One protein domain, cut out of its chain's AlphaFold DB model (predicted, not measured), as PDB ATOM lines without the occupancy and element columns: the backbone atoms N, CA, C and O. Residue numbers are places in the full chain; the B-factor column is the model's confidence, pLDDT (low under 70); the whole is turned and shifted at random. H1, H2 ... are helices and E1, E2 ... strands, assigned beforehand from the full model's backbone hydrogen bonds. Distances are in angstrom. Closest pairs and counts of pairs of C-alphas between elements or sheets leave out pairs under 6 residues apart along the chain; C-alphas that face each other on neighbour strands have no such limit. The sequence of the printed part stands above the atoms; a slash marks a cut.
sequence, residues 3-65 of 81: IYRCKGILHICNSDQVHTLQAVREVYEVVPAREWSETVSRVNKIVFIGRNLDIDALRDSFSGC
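Overview. This is residues 3 to 65 of the 81 residues of a protein of Arundo donax (UniProt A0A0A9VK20). What does the model look like? It is one twisted sheet of four antiparallel strands, with a single short helix, H1, set off from it near the edge strand E4. What makes it up? The printed part has 63 residues, E1 E2 E3 E4 H1 along it, class mixed, and the sheet order is E3 E2 E1 E4. How compact is it? It is only just compact, close to loose, with a radius of gyration of the C-alphas of 12.7 A, and it is elongated, spanning 38 by 22 by 18 A.

Along the chain. Where are the strands? E1 is residues 3 to 11, 22.2 A, from C-alpha 3 at (-52.904, 84.921, 5.201); E2 is 17 to 24, 22.9 A; E3 is 27 to 35, 25.0 A; E4 is 45 to 51, 19.6 A. Where is the helix? H1 is residues 55 to 64, 14.6 A, ending at C-alpha 64 (-48.742, 72.329, 19.983).

Arrangement. How do the strands pair? E1 and E2 form a hairpin at 174 degrees, with N 8 and O 21 2.8 A apart, and E2 and E3 another at 158 degrees, with N 22 and O 29 3.0 A apart. E1, E2 and E3 are a meander, each strand the antiparallel neighbour of the one before. Where does E4 go? It is the antiparallel neighbour of E1 at 173 degrees, N 47 and O 7 2.8 A apart, which gives a Greek key, the fourth strand beside the first. And H1? It is not on the sheet, it is apart from E1, E2 and E3, and every O i to N i+4 pair in it is within hydrogen-bond range.

Size, cuts and confidence. What is farthest apart? The C-alphas of Glu 38 and Asn 52, at 37.9 A. Are there cuts or long links? The printed part has no cut and no long link; E3 to E4, 9 residues, is short but not tight. How confident is the model? Mean pLDDT of the printed part is 91.6, and no printed residue is under 70.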
ATOM      1  N   ILE A   3     -54.097  84.272   4.647       91.31
ATOM      2  CA  ILE A   3     -52.904  84.921   5.201       91.31
ATOM      3  C   ILE A   3     -52.124  85.590   4.068       91.31
ATOM      4  O   ILE A   3     -51.634  84.937   3.150       91.31
ATOM      5  N   TYR A   4     -51.975  86.911   4.138       93.25
ATOM      6  CA  TYR A   4     -51.188  87.680   3.172       93.25
ATOM      7  C   TYR A   4     -49.720  87.732   3.563       93.25
ATOM      8  O   TYR A   4     -48.840  87.543   2.718       93.25
ATOM      9  N   ARG A   5     -49.455  88.022   4.840       93.75
ATOM     10  CA  ARG A   5     -48.103  88.104   5.388       93.75
ATOM     11  C   ARG A   5     -48.067  87.569   6.808       93.75
ATOM     12  O   ARG A   5     -49.002  87.769   7.582       93.75
ATOM     13  N   CYS A   6     -46.944  86.959   7.148       94.44
ATOM     14  CA  CYS A   6     -46.592  86.603   8.510       94.44
ATOM     15  C   CYS A   6     -45.190  87.130   8.805       94.44
ATOM     16  O   CYS A   6     -44.298  87.045   7.958       94.44
ATOM     17  N   LYS A   7     -44.993  87.686   9.996       95.62
ATOM     18  CA  LYS A   7     -43.664  87.985  10.530       95.62
ATOM     19  C   LYS A   7     -43.587  87.519  11.967       95.62
ATOM     20  O   LYS A   7     -44.555  87.669  12.706       95.62
ATOM     21  N   GLY A   8     -42.438  87.019  12.392       94.50
ATOM     22  CA  GLY A   8     -42.248  86.649  13.782       94.50
ATOM     23  C   GLY A   8     -40.799  86.655  14.229       94.50
ATOM     24  O   GLY A   8     -39.879  86.598  13.422       94.50
ATOM     25  N   ILE A   9     -40.627  86.722  15.542       94.06
ATOM     26  CA  ILE A   9     -39.399  86.359  16.239       94.06
ATOM     27  C   ILE A   9     -39.683  85.101  17.052       94.06
ATOM     28  O   ILE A   9     -40.695  85.019  17.755       94.06
ATOM     29  N   LEU A  10     -38.811  84.113  16.920       93.88
ATOM     30  CA  LEU A  10     -38.964  82.797  17.508       93.88
ATOM     31  C   LEU A  10     -37.801  82.511  18.457       93.88
ATOM     32  O   LEU A  10     -36.634  82.760  18.144       93.88
ATOM     33  N   HIS A  11     -38.147  81.965  19.616       93.44
ATOM     34  CA  HIS A  11     -37.230  81.356  20.562       93.44
ATOM     35  C   HIS A  11     -37.248  79.845  20.329       93.44
ATOM     36  O   HIS A  11     -38.203  79.159  20.701       93.44
ATOM     37  N   ILE A  12     -36.199  79.347  19.677       90.94
ATOM     38  CA  ILE A  12     -36.061  77.940  19.294       90.94
ATOM     39  C   ILE A  12     -35.252  77.195  20.359       90.94
ATOM     40  O   ILE A  12     -34.285  77.721  20.907       90.94
ATOM     41  N   CYS A  13     -35.665  75.965  20.669       89.25
ATOM     42  CA  CYS A  13     -34.955  75.110  21.616       89.25
ATOM     43  C   CYS A  13     -33.514  74.853  21.146       89.25
ATOM     44  O   CYS A  13     -33.285  74.615  19.964       89.25
ATOM     45  N   ASN A  14     -32.561  74.868  22.084       88.31
ATOM     46  CA  ASN A  14     -31.129  74.674  21.828       88.31
ATOM     47  C   ASN A  14     -30.504  75.710  20.876       88.31
ATOM     48  O   ASN A  14     -29.499  75.422  20.233       88.31
ATOM     49  N   SER A  15     -31.077  76.916  20.795       90.00
ATOM     50  CA  SER A  15     -30.457  78.042  20.104       90.00
ATOM     51  C   SER A  15     -30.373  79.275  20.997       90.00
ATOM     52  O   SER A  15     -31.348  79.665  21.646       90.00
ATOM     53  N   ASP A  16     -29.209  79.918  20.977       90.44
ATOM     54  CA  ASP A  16     -28.975  81.211  21.622       90.44
ATOM     55  C   ASP A  16     -29.235  82.402  20.689       90.44
ATOM     56  O   ASP A  16     -29.176  83.558  21.108       90.44
ATOM     57  N   GLN A  17     -29.701  82.119  19.468       92.88
ATOM     58  CA  GLN A  17     -30.072  83.119  18.479       92.88
ATOM     59  C   GLN A  17     -31.586  83.334  18.393       92.88
ATOM     60  O   GLN A  17     -32.410  82.413  18.431       92.88
ATOM     61  N   VAL A  18     -31.958  84.594  18.206       93.44
ATOM     62  CA  VAL A  18     -33.271  85.017  17.736       93.44
ATOM     63  C   VAL A  18     -33.434  84.551  16.296       93.44
ATOM     64  O   VAL A  18     -32.657  84.933  15.417       93.44
ATOM     65  N   HIS A  19     -34.485  83.776  16.048       94.94
ATOM     66  CA  HIS A  19     -34.858  83.364  14.703       94.94
ATOM     67  C   HIS A  19     -35.980  84.252  14.181       94.94
ATOM     68  O   HIS A  19     -36.978  84.463  14.868       94.94
ATOM     69  N   THR A  20     -35.836  84.784  12.974       95.00
ATOM     70  CA  THR A  20     -36.881  85.571  12.319       95.00
ATOM     71  C   THR A  20     -37.679  84.695  11.368       95.00
ATOM     72  O   THR A  20     -37.105  84.064  10.486       95.00
ATOM     73  N   LEU A  21     -38.998  84.690  11.540       94.69
ATOM     74  CA  LEU A  21     -39.968  84.099  10.624       94.69
ATOM     75  C   LEU A  21     -40.472  85.189   9.679       94.69
ATOM     76  O   LEU A  21     -40.910  86.250  10.134       94.69
ATOM     77  N   GLN A  22     -40.483  84.909   8.385       94.81
ATOM     78  CA  GLN A  22     -41.164  85.727   7.390       94.81
ATOM     79  C   GLN A  22     -41.929  84.839   6.416       94.81
ATOM     80  O   GLN A  22     -41.413  83.829   5.951       94.81
ATOM     81  N   ALA A  23     -43.169  85.215   6.109       93.44
ATOM     82  CA  ALA A  23     -43.949  84.551   5.078       93.44
ATOM     83  C   ALA A  23     -44.751  85.547   4.241       93.44
ATOM     84  O   ALA A  23     -45.286  86.535   4.758       93.44
ATOM     85  N   VAL A  24     -44.851  85.262   2.946       92.25
ATOM     86  CA  VAL A  24     -45.678  85.991   1.984       92.25
ATOM     87  C   VAL A  24     -46.432  84.961   1.153       92.25
ATOM     88  O   VAL A  24     -45.834  84.264   0.334       92.25
ATOM     89  N   ARG A  25     -47.752  84.886   1.347       88.12
ATOM     90  CA  ARG A  25     -48.596  83.818   0.786       88.12
ATOM     91  C   ARG A  25     -48.053  82.429   1.164       88.12
ATOM     92  O   ARG A  25     -48.011  82.117   2.347       88.12
ATOM     93  N   GLU A  26     -47.637  81.626   0.188       87.19
ATOM     94  CA  GLU A  26     -47.183  80.240   0.375       87.19
ATOM     95  C   GLU A  26     -45.680  80.119   0.661       87.19
ATOM     96  O   GLU A  26     -45.205  79.057   1.056       87.19
ATOM     97  N   VAL A  27     -44.921  81.202   0.483       89.94
ATOM     98  CA  VAL A  27     -43.474  81.201   0.715       89.94
ATOM     99  C   VAL A  27     -43.210  81.566   2.164       89.94
ATOM    100  O   VAL A  27     -43.601  82.649   2.607       89.94
ATOM    101  N   TYR A  28     -42.530  80.678   2.886       91.94
ATOM    102  CA  TYR A  28     -42.132  80.865   4.276       91.94
ATOM    103  C   TYR A  28     -40.640  80.601   4.455       91.94
ATOM    104  O   TYR A  28     -40.057  79.732   3.811       91.94
ATOM    105  N   GLU A  29     -40.033  81.353   5.361       94.56
ATOM    106  CA  GLU A  29     -38.621  81.242   5.688       94.56
ATOM    107  C   GLU A  29     -38.413  81.513   7.182       94.56
ATOM    108  O   GLU A  29     -39.036  82.412   7.759       94.56
ATOM    109  N   VAL A  30     -37.528  80.733   7.806       93.50
ATOM    110  CA  VAL A  30     -37.059  80.955   9.175       93.50
ATOM    111  C   VAL A  30     -35.540  80.997   9.144       93.50
ATOM    112  O   VAL A  30     -34.907  80.002   8.805       93.50
ATOM    113  N   VAL A  31     -34.965  82.138   9.517       94.25
ATOM    114  CA  VAL A  31     -33.510  82.343   9.508       94.25
ATOM    115  C   VAL A  31     -33.010  82.839  10.862       94.25
ATOM    116  O   VAL A  31     -33.715  83.606  11.528       94.25
ATOM    117  N   PRO A  32     -31.806  82.426  11.295       93.81
ATOM    118  CA  PRO A  32     -31.137  83.051  12.428       93.81
ATOM    119  C   PRO A  32     -30.779  84.499  12.081       93.81
ATOM    120  O   PRO A  32     -30.286  84.778  10.990       93.81
ATOM    121  N   ALA A  33     -31.037  85.429  13.002       91.69
ATOM    122  CA  ALA A  33     -30.801  86.854  12.766       91.69
ATOM    123  C   ALA A  33     -29.733  87.453  13.692       91.69
ATOM    124  O   ALA A  33     -28.857  88.178  13.232       91.69
ATOM    125  N   ARG A  34     -29.824  87.201  15.004       91.25
ATOM    126  CA  ARG A  34     -28.904  87.755  16.015       91.25
ATOM    127  C   ARG A  34     -28.957  86.965  17.315       91.25
ATOM    128  O   ARG A  34     -29.956  86.301  17.561       91.25
ATOM    129  N   GLU A  35     -27.960  87.116  18.177       92.56
ATOM    130  CA  GLU A  35     -27.981  86.576  19.545       92.56
ATOM    131  C   GLU A  35     -29.109  87.191  20.397       92.56
ATOM    132  O   GLU A  35     -29.526  88.342  20.197       92.56
ATOM    133  N   TRP A  36     -29.623  86.423  21.360       91.31
ATOM    134  CA  TRP A  36     -30.530  86.948  22.381       91.31
ATOM    135  C   TRP A  36     -29.797  87.923  23.310       91.31
ATOM    136  O   TRP A  36     -28.693  87.655  23.769       91.31
ATOM    137  N   SER A  37     -30.446  89.040  23.653       88.12
ATOM    138  CA  SER A  37     -29.949  89.926  24.714       88.12
ATOM    139  C   SER A  37     -30.135  89.263  26.078       88.12
ATOM    140  O   SER A  37     -31.238  88.806  26.377       88.12
ATOM    141  N   GLU A  38     -29.110  89.284  26.930       85.25
ATOM    142  CA  GLU A  38     -29.154  88.722  28.293       85.25
ATOM    143  C   GLU A  38     -30.247  89.361  29.168       85.25
ATOM    144  O   GLU A  38     -30.799  88.733  30.067       85.25
ATOM    145  N   THR A  39     -30.592  90.611  28.869       85.94
ATOM    146  CA  THR A  39     -31.585  91.406  29.602       85.94
ATOM    147  C   THR A  39     -33.024  91.200  29.134       85.94
ATOM    148  O   THR A  39     -33.955  91.637  29.811       85.94
ATOM    149  N   VAL A  40     -33.242  90.574  27.972       79.94
ATOM    150  CA  VAL A  40     -34.572  90.470  27.360       79.94
ATOM    151  C   VAL A  40     -35.086  89.042  27.479       79.94
ATOM    152  O   VAL A  40     -34.421  88.087  27.091       79.94
ATOM    153  N   SER A  41     -36.319  88.896  27.970       85.19
ATOM    154  CA  SER A  41     -36.972  87.589  28.046       85.19
ATOM    155  C   SER A  41     -37.115  86.960  26.655       85.19
ATOM    156  O   SER A  41     -37.638  87.588  25.726       85.19
ATOM    157  N   ARG A  42     -36.663  85.709  26.520       89.44
ATOM    158  CA  ARG A  42     -36.745  84.937  25.275       89.44
ATOM    159  C   ARG A  42     -38.195  84.512  25.024       89.44
ATOM    160  O   ARG A  42     -38.685  83.546  25.612       89.44
ATOM    161  N   VAL A  43     -38.893  85.246  24.159       89.62
ATOM    162  CA  VAL A  43     -40.322  85.046  23.859       89.62
ATOM    163  C   VAL A  43     -40.576  84.877  22.365       89.62
ATOM    164  O   VAL A  43     -39.901  85.479  21.534       89.62
ATOM    165  N   ASN A  44     -41.610  84.104  22.034       92.00
ATOM    166  CA  ASN A  44     -42.141  84.030  20.676       92.00
ATOM    167  C   ASN A  44     -43.117  85.189  20.449       92.00
ATOM    168  O   ASN A  44     -44.040  85.383  21.243       92.00
ATOM    169  N   LYS A  45     -42.945  85.945  19.364       92.44
ATOM    170  CA  LYS A  45     -43.925  86.945  18.911       92.44
ATOM    171  C   LYS A  45     -44.156  86.764  17.426       92.44
ATOM    172  O   LYS A  45     -43.200  86.791  16.663       92.44
ATOM    173  N   ILE A  46     -45.412  86.609  17.024       93.88
ATOM    174  CA  ILE A  46     -45.795  86.390  15.629       93.88
ATOM    175  C   ILE A  46     -46.961  87.320  15.301       93.88
ATOM    176  O   ILE A  46     -47.868  87.496  16.111       93.88
ATOM    177  N   VAL A  47     -46.914  87.931  14.122       94.25
ATOM    178  CA  VAL A  47     -47.927  88.834  13.585       94.25
ATOM    179  C   VAL A  47     -48.435  88.254  12.273       94.25
ATOM    180  O   VAL A  47     -47.655  88.036  11.345       94.25
ATOM    181  N   PHE A  48     -49.748  88.056  12.196       93.94
ATOM    182  CA  PHE A  48     -50.454  87.629  10.992       93.94
ATOM    183  C   PHE A  48     -51.220  88.805  10.399       93.94
ATOM    184  O   PHE A  48     -51.871  89.559  11.119       93.94
ATOM    185  N   ILE A  49     -51.153  88.953   9.079       94.06
ATOM    186  CA  ILE A  49     -51.904  89.954   8.322       94.06
ATOM    187  C   ILE A  49     -52.679  89.214   7.242       94.06
ATOM    188  O   ILE A  49     -52.078  88.517   6.421       94.06
ATOM    189  N   GLY A  50     -53.999  89.369   7.225       93.75
ATOM    190  CA  GLY A  50     -54.867  88.634   6.315       93.75
ATOM    191  C   GLY A  50     -56.351  88.918   6.525       93.75
ATOM    192  O   GLY A  50     -56.707  89.868   7.222       93.75
ATOM    193  N   ARG A  51     -57.216  88.100   5.917       95.44
ATOM    194  CA  ARG A  51     -58.683  88.185   6.027       95.44
ATOM    195  C   ARG A  51     -59.269  86.907   6.618       95.44
ATOM    196  O   ARG A  51     -58.751  85.817   6.374       95.44
ATOM    197  N   ASN A  52     -60.364  87.059   7.371       94.81
ATOM    198  CA  ASN A  52     -61.066  85.961   8.050       94.81
ATOM    199  C   ASN A  52     -60.082  85.057   8.814       94.81
ATOM    200  O   ASN A  52     -60.027  83.845   8.593       94.81
ATOM    201  N   LEU A  53     -59.223  85.693   9.621       93.75
ATOM    202  CA  LEU A  53     -58.235  85.004  10.443       93.75
ATOM    203  C   LEU A  53     -58.945  84.320  11.609       93.75
ATOM    204  O   LEU A  53     -59.643  84.982  12.374       93.75
ATOM    205  N   ASP A  54     -58.724  83.019  11.746       94.81
ATOM    206  CA  ASP A  54     -59.166  82.259  12.908       94.81
ATOM    207  C   ASP A  54     -58.074  82.329  13.980       94.81
ATOM    208  O   ASP A  54     -56.997  81.738  13.857       94.81
ATOM    209  N   ILE A  55     -58.323  83.145  15.003       92.06
ATOM    210  CA  ILE A  55     -57.350  83.423  16.060       92.06
ATOM    211  C   ILE A  55     -57.130  82.189  16.935       92.06
ATOM    212  O   ILE A  55     -56.002  81.960  17.379       92.06
ATOM    213  N   ASP A  56     -58.176  81.407  17.185       93.94
ATOM    214  CA  ASP A  56     -58.102  80.261  18.084       93.94
ATOM    215  C   ASP A  56     -57.384  79.107  17.388       93.94
ATOM    216  O   ASP A  56     -56.403  78.595  17.927       93.94
ATOM    217  N   ALA A  57     -57.717  78.831  16.122       92.38
ATOM    218  CA  ALA A  57     -56.978  77.862  15.314       92.38
ATOM    219  C   ALA A  57     -55.484  78.216  15.195       92.38
ATOM    220  O   ALA A  57     -54.617  77.341  15.296       92.38
ATOM    221  N   LEU A  58     -55.154  79.505  15.026       91.25
ATOM    222  CA  LEU A  58     -53.767  79.974  15.039       91.25
ATOM    223  C   LEU A  58     -53.092  79.699  16.387       91.25
ATOM    224  O   LEU A  58     -51.999  79.133  16.430       91.25
ATOM    225  N   ARG A  59     -53.717  80.099  17.498       90.88
ATOM    226  CA  ARG A  59     -53.151  79.923  18.845       90.88
ATOM    227  C   ARG A  59     -52.955  78.458  19.209       90.88
ATOM    228  O   ARG A  59     -51.922  78.128  19.800       90.88
ATOM    229  N   ASP A  60     -53.901  77.603  18.853       92.25
ATOM    230  CA  ASP A  60     -53.849  76.171  19.132       92.25
ATOM    231  C   ASP A  60     -52.727  75.504  18.339       92.25
ATOM    232  O   ASP A  60     -51.902  74.790  18.916       92.25
ATOM    233  N   SER A  61     -52.601  75.852  17.054       89.25
ATOM    234  CA  SER A  61     -51.519  75.365  16.191       89.25
ATOM    235  C   SER A  61     -50.135  75.672  16.780       89.25
ATOM    236  O   SER A  61     -49.289  74.785  16.875       89.25
ATOM    237  N   PHE A  62     -49.898  76.901  17.259       88.00
ATOM    238  CA  PHE A  62     -48.619  77.249  17.900       88.00
ATOM    239  C   PHE A  62     -48.466  76.688  19.313       88.00
ATOM    240  O   PHE A  62     -47.341  76.470  19.768       88.00
ATOM    241  N   SER A  63     -49.565  76.445  20.025       86.50
ATOM    242  CA  SER A  63     -49.510  75.842  21.356       86.50
ATOM    243  C   SER A  63     -49.015  74.399  21.312       86.50
ATOM    244  O   SER A  63     -48.292  74.003  22.227       86.50
ATOM    245  N   GLY A  64     -49.301  73.662  20.233       86.19
ATOM    246  CA  GLY A  64     -48.742  72.329  19.983       86.19
ATOM    247  C   GLY A  64     -47.222  72.313  19.770       86.19
ATOM    248  O   GLY A  64     -46.568  71.319  20.067       86.19
ATOM    249  N   CYS A  65     -46.633  73.429  19.335       86.31
ATOM    250  CA  CYS A  65     -45.191  73.556  19.096       86.31
ATOM    251  C   CYS A  65     -44.393  73.991  20.337       86.31
ATOM    252  O   CYS A  65     -43.191  74.255  20.245       86.31
TER     253      CYS A  65